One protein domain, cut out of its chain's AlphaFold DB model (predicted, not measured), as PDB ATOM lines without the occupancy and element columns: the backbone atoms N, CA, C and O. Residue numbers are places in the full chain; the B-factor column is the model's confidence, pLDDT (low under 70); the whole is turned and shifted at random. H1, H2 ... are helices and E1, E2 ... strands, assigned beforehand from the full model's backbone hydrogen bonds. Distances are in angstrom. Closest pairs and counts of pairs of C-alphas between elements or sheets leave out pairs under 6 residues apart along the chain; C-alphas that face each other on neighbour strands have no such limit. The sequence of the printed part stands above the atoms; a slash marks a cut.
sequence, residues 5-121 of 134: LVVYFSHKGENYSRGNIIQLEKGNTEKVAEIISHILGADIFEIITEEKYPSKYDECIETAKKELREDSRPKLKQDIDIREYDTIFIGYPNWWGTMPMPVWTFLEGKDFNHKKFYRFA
ATOM      1  N   LEU A   5      19.040  37.522  13.150       98.56
ATOM      2  CA  LEU A   5      20.486  37.702  13.141       98.56
ATOM      3  C   LEU A   5      21.000  37.884  14.566       98.56
ATOM      4  O   LEU A   5      20.443  38.669  15.332       98.56
ATOM      5  N   VAL A   6      22.082  37.196  14.901       98.69
ATOM      6  CA  VAL A   6      22.897  37.458  16.083       98.69
ATOM      7  C   VAL A   6      24.193  38.102  15.618       98.69
ATOM      8  O   VAL A   6      25.059  37.448  15.043       98.69
ATOM      9  N   VAL A   7      24.330  39.395  15.875       98.38
ATOM     10  CA  VAL A   7      25.574  40.132  15.678       98.38
ATOM     11  C   VAL A   7      26.307  40.210  17.005       98.38
ATOM     12  O   VAL A   7      25.678  40.442  18.033       98.38
ATOM     13  N   TYR A   8      27.625  40.045  17.027       98.56
ATOM     14  CA  TYR A   8      28.362  40.202  18.276       98.56
ATOM     15  C   TYR A   8      29.787  40.716  18.096       98.56
ATOM     16  O   TYR A   8      30.449  40.409  17.114       98.56
ATOM     17  N   PHE A   9      30.277  41.454  19.088       98.19
ATOM     18  CA  PHE A   9      31.696  41.734  19.288       98.19
ATOM     19  C   PHE A   9      32.185  40.957  20.513       98.19
ATOM     20  O   PHE A   9      31.526  40.943  21.554       98.19
ATOM     21  N   SER A  10      33.336  40.294  20.411       97.12
ATOM     22  CA  SER A  10      33.868  39.452  21.484       97.12
ATOM     23  C   SER A  10      35.371  39.635  21.632       97.12
ATOM     24  O   SER A  10      36.107  39.651  20.649       97.12
ATOM     25  N   HIS A  11      35.837  39.735  22.876       95.06
ATOM     26  CA  HIS A  11      37.261  39.809  23.175       95.06
ATOM     27  C   HIS A  11      37.812  38.429  23.563       95.06
ATOM     28  O   HIS A  11      37.287  37.765  24.461       95.06
ATOM     29  N   LYS A  12      38.879  38.012  22.875       93.75
ATOM     30  CA  LYS A  12      39.686  36.811  23.159       93.75
ATOM     31  C   LYS A  12      40.995  37.243  23.819       93.75
ATOM     32  O   LYS A  12      41.466  38.345  23.563       93.75
ATOM     33  N   GLY A  13      41.606  36.363  24.605       94.12
ATOM     34  CA  GLY A  13      42.785  36.690  25.406       94.12
ATOM     35  C   GLY A  13      42.442  36.959  26.867       94.12
ATOM     36  O   GLY A  13      41.482  36.402  27.404       94.12
ATOM     37  N   GLU A  14      43.238  37.793  27.518       95.75
ATOM     38  CA  GLU A  14      43.102  38.120  28.928       95.75
ATOM     39  C   GLU A  14      41.829  38.926  29.199       95.75
ATOM     40  O   GLU A  14      41.610  40.012  28.669       95.75
ATOM     41  N   ASN A  15      40.976  38.394  30.066       91.69
ATOM     42  CA  ASN A  15      39.743  39.034  30.498       91.69
ATOM     43  C   ASN A  15      39.665  39.035  32.021       91.69
ATOM     44  O   ASN A  15      40.056  38.070  32.676       91.69
ATOM     45  N   TYR A  16      39.082  40.086  32.591       87.50
ATOM     46  CA  TYR A  16      38.779  40.112  34.013       87.50
ATOM     47  C   TYR A  16      37.546  39.258  34.328       87.50
ATOM     48  O   TYR A  16      36.469  39.440  33.760       87.50
ATOM     49  N   SER A  17      37.689  38.331  35.272       83.62
ATOM     50  CA  SER A  17      36.620  37.465  35.755       83.62
ATOM     51  C   SER A  17      36.802  37.170  37.240       83.62
ATOM     52  O   SER A  17      37.839  36.674  37.674       83.62
ATOM     53  N   ARG A  18      35.770  37.469  38.040       83.25
ATOM     54  CA  ARG A  18      35.707  37.157  39.484       83.25
ATOM     55  C   ARG A  18      36.974  37.551  40.269       83.25
ATOM     56  O   ARG A  18      37.450  36.774  41.089       83.25
ATOM     57  N   GLY A  19      37.515  38.744  40.023       85.25
ATOM     58  CA  GLY A  19      38.703  39.235  40.736       85.25
ATOM     59  C   GLY A  19      40.042  38.854  40.109       85.25
ATOM     60  O   GLY A  19      41.069  39.283  40.614       85.25
ATOM     61  N   ASN A  20      40.046  38.078  39.022       89.38
ATOM     62  CA  ASN A  20      41.263  37.561  38.404       89.38
ATOM     63  C   ASN A  20      41.299  37.872  36.910       89.38
ATOM     64  O   ASN A  20      40.258  37.927  36.257       89.38
ATOM     65  N   ILE A  21      42.502  38.013  36.360       92.38
ATOM     66  CA  ILE A  21      42.713  37.990  34.913       92.38
ATOM     67  C   ILE A  21      42.786  36.524  34.479       92.38
ATOM     68  O   ILE A  21      43.549  35.741  35.043       92.38
ATOM     69  N   ILE A  22      41.963  36.142  33.504       92.31
ATOM     70  CA  ILE A  22      41.917  34.791  32.939       92.31
ATOM     71  C   ILE A  22      42.172  34.834  31.437       92.31
ATOM     72  O   ILE A  22      41.699  35.738  30.752       92.31
ATOM     73  N   GLN A  23      42.863  33.827  30.911       95.88
ATOM     74  CA  GLN A  23      43.048  33.666  29.472       95.88
ATOM     75  C   GLN A  23      41.823  32.975  28.859       95.88
ATOM     76  O   GLN A  23      41.458  31.870  29.260       95.88
ATOM     77  N   LEU A  24      41.201  33.608  27.866       93.69
ATOM     78  CA  LEU A  24      40.096  33.043  27.098       93.69
ATOM     79  C   LEU A  24      40.544  32.696  25.677       93.69
ATOM     80  O   LEU A  24      40.833  33.586  24.880       93.69
ATOM     81  N   GLU A  25      40.511  31.411  25.323       93.44
ATOM     82  CA  GLU A  25      40.634  30.975  23.919       93.44
ATOM     83  C   GLU A  25      39.418  31.408  23.086       93.44
ATOM     84  O   GLU A  25      39.524  31.703  21.896       93.44
ATOM     85  N   LYS A  26      38.256  31.484  23.745       94.25
ATOM     86  CA  LYS A  26      36.972  31.876  23.169       94.25
ATOM     87  C   LYS A  26      36.272  32.867  24.084       94.25
ATOM     88  O   LYS A  26      36.107  32.581  25.278       94.25
ATOM     89  N   GLY A  27      35.866  34.008  23.536       94.00
ATOM     90  CA  GLY A  27      35.312  35.094  24.339       94.00
ATOM     91  C   GLY A  27      33.917  34.764  24.876       94.00
ATOM     92  O   GLY A  27      33.191  33.931  24.329       94.00
ATOM     93  N   ASN A  28      33.529  35.395  25.984       93.69
ATOM     94  CA  ASN A  28      32.254  35.083  26.639       93.69
ATOM     95  C   ASN A  28      31.046  35.473  25.776       93.69
ATOM     96  O   ASN A  28      30.079  34.718  25.705       93.69
ATOM     97  N   THR A  29      31.116  36.611  25.083       96.25
ATOM     98  CA  THR A  29      30.051  37.065  24.181       96.25
ATOM     99  C   THR A  29      29.858  36.114  23.007       96.25
ATOM    100  O   THR A  29      28.726  35.776  22.692       96.25
ATOM    101  N   GLU A  30      30.950  35.632  22.415       97.81
ATOM    102  CA  GLU A  30      30.930  34.642  21.331       97.81
ATOM    103  C   GLU A  30      30.203  33.360  21.750       97.81
ATOM    104  O   GLU A  30      29.315  32.896  21.043       97.81
ATOM    105  N   LYS A  31      30.496  32.832  22.947       96.19
ATOM    106  CA  LYS A  31      29.799  31.647  23.481       96.19
ATOM    107  C   LYS A  31      28.290  31.876  23.597       96.19
ATOM    108  O   LYS A  31      27.508  31.009  23.223       96.19
ATOM    109  N   VAL A  32      27.870  33.033  24.115       96.62
ATOM    110  CA  VAL A  32      26.441  33.365  24.247       96.62
ATOM    111  C   VAL A  32      25.793  33.573  22.877       96.62
ATOM    112  O   VAL A  32      24.686  33.090  22.653       96.62
ATOM    113  N   ALA A  33      26.482  34.233  21.944       98.06
ATOM    114  CA  ALA A  33      25.994  34.457  20.588       98.06
ATOM    115  C   ALA A  33      25.714  33.136  19.856       98.06
ATOM    116  O   ALA A  33      24.651  32.975  19.258       98.06
ATOM    117  N   GLU A  34      26.625  32.166  19.966       98.19
ATOM    118  CA  GLU A  34      26.446  30.825  19.402       98.19
ATOM    119  C   GLU A  34      25.271  30.074  20.030       98.19
ATOM    120  O   GLU A  34      24.504  29.435  19.313       98.19
ATOM    121  N   ILE A  35      25.084  30.186  21.349       97.69
ATOM    122  CA  ILE A  35      23.935  29.588  22.043       97.69
ATOM    123  C   ILE A  35      22.623  30.188  21.520       97.69
ATOM    124  O   ILE A  35      21.702  29.444  21.185       97.69
ATOM    125  N   ILE A  36      22.533  31.518  21.414       97.19
ATOM    126  CA  ILE A  36      21.337  32.203  20.898       97.19
ATOM    127  C   ILE A  36      21.072  31.788  19.446       97.19
ATOM    128  O   ILE A  36      19.940  31.440  19.106       97.19
ATOM    129  N   SER A  37      22.109  31.787  18.603       97.94
ATOM    130  CA  SER A  37      22.013  31.369  17.200       97.94
ATOM    131  C   SER A  37      21.498  29.935  17.077       97.94
ATOM    132  O   SER A  37      20.530  29.697  16.353       97.94
ATOM    133  N   HIS A  38      22.061  29.008  17.856       97.88
ATOM    134  CA  HIS A  38      21.661  27.606  17.869       97.88
ATOM    135  C   HIS A  38      20.208  27.405  18.322       97.88
ATOM    136  O   HIS A  38      19.452  26.699  17.661       97.88
ATOM    137  N   ILE A  39      19.793  28.048  19.419       97.56
ATOM    138  CA  ILE A  39      18.437  27.902  19.975       97.56
ATOM    139  C   ILE A  39      17.378  28.497  19.037       97.56
ATOM    140  O   ILE A  39      16.288  27.944  18.898       97.56
ATOM    141  N   LEU A  40      17.670  29.639  18.407       96.00
ATOM    142  CA  LEU A  40      16.679  30.403  17.642       96.00
ATOM    143  C   LEU A  40      16.714  30.154  16.130       96.00
ATOM    144  O   LEU A  40      15.866  30.718  15.419       96.00
ATOM    145  N   GLY A  41      17.680  29.362  15.651       97.19
ATOM    146  CA  GLY A  41      17.963  29.182  14.228       97.19
ATOM    147  C   GLY A  41      18.282  30.512  13.546       97.19
ATOM    148  O   GLY A  41      17.708  30.814  12.501       97.19
ATOM    149  N   ALA A  42      19.083  31.354  14.200       98.12
ATOM    150  CA  ALA A  42      19.446  32.678  13.702       98.12
ATOM    151  C   ALA A  42      20.804  32.640  12.993       98.12
ATOM    152  O   ALA A  42      21.707  31.929  13.441       98.12
ATOM    153  N   ASP A  43      20.964  33.453  11.952       98.56
ATOM    154  CA  ASP A  43      22.273  33.692  11.345       98.56
ATOM    155  C   ASP A  43      23.193  34.368  12.367       98.56
ATOM    156  O   ASP A  43      22.725  35.034  13.296       98.56
ATOM    157  N   ILE A  44      24.504  34.192  12.219       98.50
ATOM    158  CA  ILE A  44      25.490  34.715  13.164       98.50
ATOM    159  C   ILE A  44      26.566  35.521  12.436       98.50
ATOM    160  O   ILE A  44      27.068  35.104  11.394       98.50
ATOM    161  N   PHE A  45      26.918  36.679  12.988       98.69
ATOM    162  CA  PHE A  45      27.920  37.576  12.421       98.69
ATOM    163  C   PHE A  45      28.817  38.163  13.516       98.69
ATOM    164  O   PHE A  45      28.336  38.768  14.474       98.69
ATOM    165  N   GLU A  46      30.131  37.995  13.365       98.56
ATOM    166  CA  GLU A  46      31.130  38.574  14.268       98.56
ATOM    167  C   GLU A  46      31.591  39.944  13.748       98.56
ATOM    168  O   GLU A  46      32.072  40.077  12.616       98.56
ATOM    169  N   ILE A  47      31.483  40.957  14.607       98.50
ATOM    170  CA  ILE A  47      32.091  42.271  14.425       98.50
ATOM    171  C   ILE A  47      33.586  42.125  14.700       98.50
ATOM    172  O   ILE A  47      33.999  41.837  15.823       98.50
ATOM    173  N   ILE A  48      34.401  42.373  13.676       97.88
ATOM    174  CA  ILE A  48      35.860  42.302  13.761       97.88
ATOM    175  C   ILE A  48      36.439  43.627  13.271       97.88
ATOM    176  O   ILE A  48      36.155  44.059  12.153       97.88
ATOM    177  N   THR A  49      37.280  44.259  14.085       97.94
ATOM    178  CA  THR A  49      38.037  45.462  13.715       97.94
ATOM    179  C   THR A  49      39.204  45.133  12.785       97.94
ATOM    180  O   THR A  49      39.772  44.036  12.846       97.94
ATOM    181  N   GLU A  50      39.581  46.073  11.911       97.81
ATOM    182  CA  GLU A  50      40.782  45.948  11.071       97.81
ATOM    183  C   GLU A  50      42.035  45.785  11.936       97.81
ATOM    184  O   GLU A  50      42.763  44.794  11.791       97.81
ATOM    185  N   GLU A  51      42.206  46.694  12.896       96.56
ATOM    186  CA  GLU A  51      43.225  46.612  13.938       96.56
ATOM    187  C   GLU A  51      42.722  45.763  15.104       96.56
ATOM    188  O   GLU A  51      41.662  46.018  15.674       96.56
ATOM    189  N   LYS A  52      43.464  44.711  15.457       95.69
ATOM    190  CA  LYS A  52      43.077  43.818  16.554       95.69
ATOM    191  C   LYS A  52      43.319  44.498  17.898       95.69
ATOM    192  O   LYS A  52      44.397  45.045  18.113       95.69
ATOM    193  N   TYR A  53      42.376  44.344  18.826       96.62
ATOM    194  CA  TYR A  53      42.623  44.701  20.221       96.62
ATOM    195  C   TYR A  53      43.780  43.874  20.797       96.62
ATOM    196  O   TYR A  53      43.892  42.682  20.477       96.62
ATOM    197  N   PRO A  54      44.616  44.476  21.663       97.06
ATOM    198  CA  PRO A  54      45.648  43.757  22.397       97.06
ATOM    199  C   PRO A  54      45.060  42.584  23.177       97.06
ATOM    200  O   PRO A  54      43.987  42.705  23.755       97.06
ATOM    201  N   SER A  55      45.768  41.456  23.232       95.94
ATOM    202  CA  SER A  55      45.301  40.279  23.975       95.94
ATOM    203  C   SER A  55      45.493  40.390  25.484       95.94
ATOM    204  O   SER A  55      44.976  39.543  26.201       95.94
ATOM    205  N   LYS A  56      46.299  41.348  25.958       97.00
ATOM    206  CA  LYS A  56      46.522  41.586  27.385       97.00
ATOM    207  C   LYS A  56      45.465  42.523  27.936       97.00
ATOM    208  O   LYS A  56      45.111  43.501  27.277       97.00
ATOM    209  N   TYR A  57      45.021  42.256  29.157       93.62
ATOM    210  CA  TYR A  57      43.876  42.950  29.735       93.62
ATOM    211  C   TYR A  57      44.127  44.457  29.865       93.62
ATOM    212  O   TYR A  57      43.341  45.250  29.350       93.62
ATOM    213  N   ASP A  58      45.248  44.852  30.474       95.94
ATOM    214  CA  ASP A  58      45.560  46.264  30.742       95.94
ATOM    215  C   ASP A  58      45.707  47.086  29.448       95.94
ATOM    216  O   ASP A  58      45.201  48.201  29.338       95.94
ATOM    217  N   GLU A  59      46.338  46.511  28.422       97.56
ATOM    218  CA  GLU A  59      46.506  47.158  27.114       97.56
ATOM    219  C   GLU A  59      45.164  47.278  26.366       97.56
ATOM    220  O   GLU A  59      44.877  48.295  25.724       97.56
ATOM    221  N   CYS A  60      44.314  46.252  26.474       96.81
ATOM    222  CA  CYS A  60      42.981  46.228  25.882       96.81
ATOM    223  C   CYS A  60      42.073  47.300  26.498       96.81
ATOM    224  O   CYS A  60      41.471  48.091  25.765       96.81
ATOM    225  N   ILE A  61      42.016  47.389  27.834       94.81
ATOM    226  CA  ILE A  61      41.156  48.373  28.505       94.81
ATOM    227  C   ILE A  61      41.615  49.808  28.251       94.81
ATOM    228  O   ILE A  61      40.756  50.677  28.102       94.81
ATOM    229  N   GLU A  62      42.923  50.070  28.143       97.75
ATOM    230  CA  GLU A  62      43.438  51.405  27.816       97.75
ATOM    231  C   GLU A  62      43.122  51.800  26.370       97.75
ATOM    232  O   GLU A  62      42.722  52.940  26.123       97.75
ATOM    233  N   THR A  63      43.196  50.849  25.432       98.00
ATOM    234  CA  THR A  63      42.746  51.052  24.045       98.00
ATOM    235  C   THR A  63      41.259  51.412  24.016       98.00
ATOM    236  O   THR A  63      40.893  52.481  23.532       98.00
ATOM    237  N   ALA A  64      40.408  50.588  24.636       97.25
ATOM    238  CA  ALA A  64      38.965  50.826  24.694       97.25
ATOM    239  C   ALA A  64      38.609  52.154  25.392       97.25
ATOM    240  O   ALA A  64      37.690  52.861  24.982       97.25
ATOM    241  N   LYS A  65      39.352  52.528  26.441       97.94
ATOM    242  CA  LYS A  65      39.162  53.791  27.169       97.94
ATOM    243  C   LYS A  65      39.528  54.999  26.318       97.94
ATOM    244  O   LYS A  65      38.884  56.042  26.417       97.94
ATOM    245  N   LYS A  66      40.607  54.899  25.539       98.44
ATOM    246  CA  LYS A  66      41.014  55.945  24.601       98.44
ATOM    247  C   LYS A  66      39.942  56.136  23.534       98.44
ATOM    248  O   LYS A  66      39.463  57.252  23.382       98.44
ATOM    249  N   GLU A  67      39.513  55.055  22.891       98.38
ATOM    250  CA  GLU A  67      38.474  55.103  21.861       98.38
ATOM    251  C   GLU A  67      37.171  55.716  22.375       98.38
ATOM    252  O   GLU A  67      36.600  56.570  21.705       98.38
ATOM    253  N   LEU A  68      36.728  55.334  23.580       98.00
ATOM    254  CA  LEU A  68      35.538  55.914  24.201       98.00
ATOM    255  C   LEU A  68      35.700  57.418  24.465       98.00
ATOM    256  O   LEU A  68      34.789  58.192  24.185       98.00
ATOM    257  N   ARG A  69      36.852  57.850  24.999       98.19
ATOM    258  CA  ARG A  69      37.126  59.278  25.257       98.19
ATOM    259  C   ARG A  69      37.160  60.113  23.982       98.19
ATOM    260  O   ARG A  69      36.811  61.286  24.028       98.19
ATOM    261  N   GLU A  70      37.619  59.523  22.887       98.31
ATOM    262  CA  GLU A  70      37.777  60.187  21.592       98.31
ATOM    263  C   GLU A  70      36.540  60.034  20.690       98.31
ATOM    264  O   GLU A  70      36.574  60.500  19.556       98.31
ATOM    265  N   ASP A  71      35.475  59.373  21.163       97.38
ATOM    266  CA  ASP A  71      34.313  58.969  20.355       97.38
ATOM    267  C   ASP A  71      34.725  58.295  19.030       97.38
ATOM    268  O   ASP A  71      34.196  58.556  17.952       97.38
ATOM    269  N   SER A  72      35.731  57.422  19.101       98.00
ATOM    270  CA  SER A  72      36.307  56.780  17.920       98.00
ATOM    271  C   SER A  72      35.299  55.872  17.212       98.00
ATOM    272  O   SER A  72      34.429  55.266  17.839       98.00
ATOM    273  N   ARG A  73      35.459  55.709  15.895       97.88
ATOM    274  CA  ARG A  73      34.758  54.696  15.088       97.88
ATOM    275  C   ARG A  73      35.770  53.765  14.423       97.88
ATOM    276  O   ARG A  73      36.120  53.978  13.260       97.88
ATOM    277  N   PRO A  74      36.298  52.760  15.155       97.81
ATOM    278  CA  PRO A  74      37.288  51.836  14.614       97.81
ATOM    279  C   PRO A  74      36.763  51.161  13.350       97.81
ATOM    280  O   PRO A  74      35.629  50.676  13.335       97.81
ATOM    281  N   LYS A  75      37.586  51.113  12.300       98.00
ATOM    282  CA  LYS A  75      37.205  50.510  11.022       98.00
ATOM    283  C   LYS A  75      36.998  49.003  11.179       98.00
ATOM    284  O   LYS A  75      37.815  48.308  11.788       98.00
ATOM    285  N   LEU A  76      35.901  48.502  10.621       98.19
ATOM    286  CA  LEU A  76      35.545  47.084  10.647       98.19
ATOM    287  C   LEU A  76      36.091  46.374   9.405       98.19
ATOM    288  O   LEU A  76      36.116  46.950   8.320       98.19
ATOM    289  N   LYS A  77      36.502  45.111   9.553       98.00
ATOM    290  CA  LYS A  77      37.001  44.280   8.439       98.00
ATOM    291  C   LYS A  77      35.928  43.910   7.430       98.00
ATOM    292  O   LYS A  77      36.239  43.590   6.289       98.00
ATOM    293  N   GLN A  78      34.689  43.854   7.892       96.50
ATOM    294  CA  GLN A  78      33.554  43.347   7.149       96.50
ATOM    295  C   GLN A  78      32.277  43.976   7.688       96.50
ATOM    296  O   GLN A  78      32.229  44.411   8.841       96.50
ATOM    297  N   ASP A  79      31.249  43.983   6.851       96.12
ATOM    298  CA  ASP A  79      29.911  44.433   7.201       96.12
ATOM    299  C   ASP A  79      28.873  43.429   6.686       96.12
ATOM    300  O   ASP A  79      29.170  42.604   5.817       96.12
ATOM    301  N   ILE A  80      27.663  43.499   7.230       96.75
ATOM    302  CA  ILE A  80      26.517  42.700   6.801       96.75
ATOM    303  C   ILE A  80      25.295  43.602   6.634       96.75
ATOM    304  O   ILE A  80      24.989  44.442   7.484       96.75
ATOM    305  N   ASP A  81      24.578  43.409   5.530       96.38
ATOM    306  CA  ASP A  81      23.300  44.071   5.304       96.38
ATOM    307  C   ASP A  81      22.220  43.454   6.198       96.38
ATOM    308  O   ASP A  81      22.001  42.243   6.195       96.38
ATOM    309  N   ILE A  82      21.525  44.302   6.955       97.06
ATOM    310  CA  ILE A  82      20.507  43.866   7.906       97.06
ATOM    311  C   ILE A  82      19.074  43.935   7.351       97.06
ATOM    312  O   ILE A  82      18.122  43.599   8.063       97.06
ATOM    313  N   ARG A  83      18.876  44.402   6.108       96.06
ATOM    314  CA  ARG A  83      17.542  44.697   5.547       96.06
ATOM    315  C   ARG A  83      16.591  43.504   5.578       96.06
ATOM    316  O   ARG A  83      15.430  43.688   5.923       96.06
ATOM    317  N   GLU A  84      17.092  42.304   5.306       95.81
ATOM    318  CA  GLU A  84      16.301  41.065   5.267       95.81
ATOM    319  C   GLU A  84      15.975  40.454   6.643       95.81
ATOM    320  O   GLU A  84      15.217  39.489   6.712       95.81
ATOM    321  N   TYR A  85      16.539  40.986   7.733       97.75
ATOM    322  CA  TYR A  85      16.314  40.471   9.084       97.75
ATOM    323  C   TYR A  85      15.229  41.258   9.810       97.75
ATOM    324  O   TYR A  85      15.282  42.486   9.879       97.75
ATOM    325  N   ASP A  86      14.278  40.560  10.421       97.38
ATOM    326  CA  ASP A  86      13.226  41.203  11.217       97.38
ATOM    327  C   ASP A  86      13.614  41.312  12.693       97.38
ATOM    328  O   ASP A  86      13.075  42.140  13.422       97.38
ATOM    329  N   THR A  87      14.501  40.428  13.164       97.69
ATOM    330  CA  THR A  87      14.972  40.401  14.553       97.69
ATOM    331  C   THR A  87      16.490  40.386  14.593       97.69
ATOM    332  O   THR A  87      17.120  39.539  13.961       97.69
ATOM    333  N   ILE A  88      17.071  41.295  15.366       98.19
ATOM    334  CA  ILE A  88      18.513  41.448  15.521       98.19
ATOM    335  C   ILE A  88      18.843  41.394  17.010       98.19
ATOM    336  O   ILE A  88      18.327  42.178  17.806       98.19
ATOM    337  N   PHE A  89      19.717  40.466  17.375       98.06
ATOM    338  CA  PHE A  89      20.360  40.400  18.680       98.06
ATOM    339  C   PHE A  89      21.763  40.979  18.541       98.06
ATOM    340  O   PHE A  89      22.495  40.557  17.649       98.06
ATOM    341  N   ILE A  90      22.152  41.910  19.411       98.12
ATOM    342  CA  ILE A  90      23.513  42.443  19.453       98.12
ATOM    343  C   ILE A  90      24.207  42.104  20.772       98.12
ATOM    344  O   ILE A  90      23.740  42.455  21.856       98.12
ATOM    345  N   GLY A  91      25.318  41.383  20.656       97.81
ATOM    346  CA  GLY A  91      26.135  40.903  21.760       97.81
ATOM    347  C   GLY A  91      27.418  41.695  21.925       97.81
ATOM    348  O   GLY A  91      28.133  41.914  20.950       97.81
ATOM    349  N   TYR A  92      27.772  42.067  23.151       97.00
ATOM    350  CA  TYR A  92      29.056  42.721  23.420       97.00
ATOM    351  C   TYR A  92      29.499  42.572  24.882       97.00
ATOM    352  O   TYR A  92      28.659  42.418  25.767       97.00
ATOM    353  N   PRO A  93      30.811  42.615  25.186       94.00
ATOM    354  CA  PRO A  93      31.266  42.854  26.551       94.00
ATOM    355  C   PRO A  93      30.921  44.290  26.970       94.00
ATOM    356  O   PRO A  93      31.066  45.212  26.173       94.00
ATOM    357  N   ASN A  94      30.496  44.502  28.217       91.69
ATOM    358  CA  ASN A  94      30.353  45.856  28.757       91.69
ATOM    359  C   ASN A  94      31.749  46.418  29.061       91.69
ATOM    360  O   ASN A  94      32.426  45.936  29.973       91.69
ATOM    361  N   TRP A  95      32.174  47.415  28.289       92.81
ATOM    362  CA  TRP A  95      33.440  48.111  28.478       92.81
ATOM    363  C   TRP A  95      33.158  49.546  28.898       92.81
ATOM    364  O   TRP A  95      32.462  50.283  28.205       92.81
ATOM    365  N   TRP A  96      33.696  49.934  30.056       92.38
ATOM    366  CA  TRP A  96      33.554  51.288  30.602       92.38
ATOM    367  C   TRP A  96      32.096  51.773  30.732       92.38
ATOM    368  O   TRP A  96      31.822  52.962  30.604       92.38
ATOM    369  N   GLY A  97      31.157  50.860  31.011       90.38
ATOM    370  CA  GLY A  97      29.743  51.184  31.213       90.38
ATOM    371  C   GLY A  97      28.924  51.282  29.924       90.38
ATOM    372  O   GLY A  97      27.767  51.690  29.982       90.38
ATOM    373  N   THR A  98      29.490  50.925  28.767       92.56
ATOM    374  CA  THR A  98      28.818  51.031  27.466       92.56
ATOM    375  C   THR A  98      29.226  49.910  26.498       92.56
ATOM    376  O   THR A  98      29.990  48.999  26.837       92.56
ATOM    377  N   MET A  99      28.667  49.954  25.285       95.06
ATOM    378  CA  MET A  99      29.088  49.136  24.150       95.06
ATOM    379  C   MET A  99      30.504  49.531  23.699       95.06
ATOM    380  O   MET A  99      30.790  50.725  23.607       95.06
ATOM    381  N   PRO A 100      31.375  48.569  23.345       97.19
ATOM    382  CA  PRO A 100      32.650  48.852  22.695       97.19
ATOM    383  C   PRO A 100      32.458  49.678  21.417       97.19
ATOM    384  O   PRO A 100      31.508  49.449  20.667       97.19
ATOM    385  N   MET A 101      33.386  50.588  21.122       98.31
ATOM    386  CA  MET A 101      33.306  51.459  19.940       98.31
ATOM    387  C   MET A 101      33.141  50.732  18.590       98.31
ATOM    388  O   MET A 101      32.406  51.243  17.752       98.31
ATOM    389  N   PRO A 102      33.686  49.519  18.365       98.31
ATOM    390  CA  PRO A 102      33.405  48.747  17.151       98.31
ATOM    391  C   PRO A 102      31.924  48.391  16.973       98.31
ATOM    392  O   PRO A 102      31.444  48.270  15.848       98.31
ATOM    393  N   VAL A 103      31.188  48.227  18.075       98.25
ATOM    394  CA  VAL A 103      29.739  47.989  18.045       98.25
ATOM    395  C   VAL A 103      29.013  49.264  17.639       98.25
ATOM    396  O   VAL A 103      28.113  49.199  16.809       98.25
ATOM    397  N   TRP A 104      29.436  50.426  18.147       97.88
ATOM    398  CA  TRP A 104      28.923  51.717  17.681       97.88
ATOM    399  C   TRP A 104      29.188  51.922  16.187       97.88
ATOM    400  O   TRP A 104      28.241  52.213  15.462       97.88
ATOM    401  N   THR A 105      30.409  51.652  15.701       98.31
ATOM    402  CA  THR A 105      30.714  51.679  14.258       98.31
ATOM    403  C   THR A 105      29.775  50.773  13.465       98.31
ATOM    404  O   THR A 105      29.291  51.159  12.408       98.31
ATOM    405  N   PHE A 106      29.506  49.560  13.956       97.88
ATOM    406  CA  PHE A 106      28.611  48.634  13.266       97.88
ATOM    407  C   PHE A 106      27.179  49.176  13.171       97.88
ATOM    408  O   PHE A 106      26.532  48.987  12.143       97.88
ATOM    409  N   LEU A 107      26.669  49.804  14.231       96.81
ATOM    410  CA  LEU A 107      25.297  50.315  14.284       96.81
ATOM    411  C   LEU A 107      25.085  51.542  13.388       96.81
ATOM    412  O   LEU A 107      23.967  51.771  12.925       96.81
ATOM    413  N   GLU A 108      26.130  52.327  13.140       95.69
ATOM    414  CA  GLU A 108      26.030  53.532  12.323       95.69
ATOM    415  C   GLU A 108      25.620  53.230  10.877       95.69
ATOM    416  O   GLU A 108      26.087  52.290  10.236       95.69
ATOM    417  N   GLY A 109      24.701  54.049  10.360       87.81
ATOM    418  CA  GLY A 109      24.194  53.923   8.993       87.81
ATOM    419  C   GLY A 109      23.241  52.745   8.759       87.81
ATOM    420  O   GLY A 109      22.822  52.537   7.621       87.81
ATOM    421  N   LYS A 110      22.870  51.990   9.801       94.81
ATOM    422  CA  LYS A 110      21.905  50.889   9.700       94.81
ATOM    423  C   LYS A 110      20.500  51.327  10.101       94.81
ATOM    424  O   LYS A 110      20.307  52.021  11.095       94.81
ATOM    425  N   ASP A 111      19.513  50.881   9.327       94.50
ATOM    426  CA  ASP A 111      18.100  51.141   9.596       94.50
ATOM    427  C   ASP A 111      17.481  50.005  10.420       94.50
ATOM    428  O   ASP A 111      17.321  48.872   9.947       94.50
ATOM    429  N   PHE A 112      17.136  50.327  11.664       93.31
ATOM    430  CA  PHE A 112      16.490  49.416  12.606       93.31
ATOM    431  C   PHE A 112      14.972  49.617  12.694       93.31
ATOM    432  O   PHE A 112      14.312  48.921  13.469       93.31
ATOM    433  N   ASN A 113      14.394  50.527  11.899       92.06
ATOM    434  CA  ASN A 113      12.958  50.777  11.923       92.06
ATOM    435  C   ASN A 113      12.172  49.497  11.635       92.06
ATOM    436  O   ASN A 113      12.492  48.722  10.733       92.06
ATOM    437  N   HIS A 114      11.123  49.279  12.429       92.69
ATOM    438  CA  HIS A 114      10.248  48.104  12.356       92.69
ATOM    439  C   HIS A 114      10.941  46.746  12.582       92.69
ATOM    440  O   HIS A 114      10.298  45.707  12.425       92.69
ATOM    441  N   LYS A 115      12.212  46.729  13.006       95.25
ATOM    442  CA  LYS A 115      12.929  45.517  13.415       95.25
ATOM    443  C   LYS A 115      12.861  45.361  14.930       95.25
ATOM    444  O   LYS A 115      12.877  46.335  15.680       95.25
ATOM    445  N   LYS A 116      12.817  44.120  15.407       96.56
ATOM    446  CA  LYS A 116      13.000  43.815  16.830       96.56
ATOM    447  C   LYS A 116      14.487  43.838  17.143       96.56
ATOM    448  O   LYS A 116      15.244  43.078  16.545       96.56
ATOM    449  N   PHE A 117      14.895  44.685  18.077       94.56
ATOM    450  CA  PHE A 117      16.294  44.859  18.441       94.56
ATOM    451  C   PHE A 117      16.505  44.510  19.914       94.56
ATOM    452  O   PHE A 117      15.900  45.119  20.794       94.56
ATOM    453  N   TYR A 118      17.362  43.527  20.180       95.62
ATOM    454  CA  TYR A 118      17.666  43.045  21.525       95.62
ATOM    455  C   TYR A 118      19.162  43.146  21.784       95.62
ATOM    456  O   TYR A 118      19.970  42.780  20.935       95.62
ATOM    457  N   ARG A 119      19.547  43.608  22.972       94.44
ATOM    458  CA  ARG A 119      20.951  43.674  23.390       94.44
ATOM    459  C   ARG A 119      21.220  42.591  24.424       94.44
ATOM    460  O   ARG A 119      20.371  42.337  25.272       94.44
ATOM    461  N   PHE A 120      22.398  41.985  24.380       94.06
ATOM    462  CA  PHE A 120      22.882  41.137  25.460       94.06
ATOM    463  C   PHE A 120      24.351  41.428  25.742       94.06
ATOM    464  O   PHE A 120      25.161  41.636  24.841       94.06
ATOM    465  N   ALA A 121      24.701  41.411  27.019       91.12
ATOM    466  CA  ALA A 121      26.074  41.517  27.463       91.12
ATOM    467  C   ALA A 121      26.278  40.485  28.573       91.12
ATOM    468  O   ALA A 121      25.583  40.556  29.589       91.12
TER     469      ALA A 121
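This is residues 5 to 121 of the 134 residues of the protein "Flavodoxin-like domain-containing protein" of Fusobacterium necrophorum subsp. funduliforme 1_1_36S (UniProt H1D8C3). A parallel sheet of four short strands has helix H1 over one face, running along the strands; past the strands' last residues sit the small hairpin of E2 and E3 and helix H2, while the short helix H3 only grazes the sheet. The 117 printed residues, of mixed class, hold three named helices and six named strands, in the order E1 E2 E3 H1 E4 H2 E5 H3 E6; the sheet's order is E4 E1 E5 E6. The whole is compact, with a radius of gyration of the C-alphas of 14.2 A and spans of 39 by 32 by 23 A.

E1, residues 5 to 8, is parallel to E4, residues 43 to 46, and E5, residues 87 to 91; N 8 and O 45, 2.9 A, and N 7 and O 89, 2.8 A, are within hydrogen-bond range. E6, residues 116 to 120, is parallel to E5, with N 90 and O 118 at 2.8 A. E2, residues 13 to 17, and E3, residues 20 to 24, form an antiparallel hairpin, with N 15 and O 22 at 2.8 A. H1, residues 28 to 40, makes two layers with the four-stranded sheet, a helix on one face, at a height over the sheet of 8.1 A; its closest C-alphas to E1 are those of Ala 33 and Val 6, 6.2 A. H2, residues 57 to 69, only just touches H3, residues 101 to 107, with its residues 64 to 68 alone and 3 pairs of C-alphas within 8 A, the closest Leu 68 and Met 101, 6.6 A. E5, H3 and E6 form a strand-helix-strand unit, parallel neighbours joined through a helix, with a right-handed crossover. In H1, H2 and H3 every O i to N i+4 pair is within hydrogen-bond range.

E1 begins at C-alpha 5 (20.486, 37.702, 13.141). H1 measures 18.6 A and H2 18.2 A. E6 ends at C-alpha 120 (22.882, 41.137, 25.460).

The C-alphas farthest apart, Gly 19 and Glu 84, are 42.0 A apart. The printed part has no cut; the link from H2 to E5 is long, and no printed residue is under 70 in pLDDT.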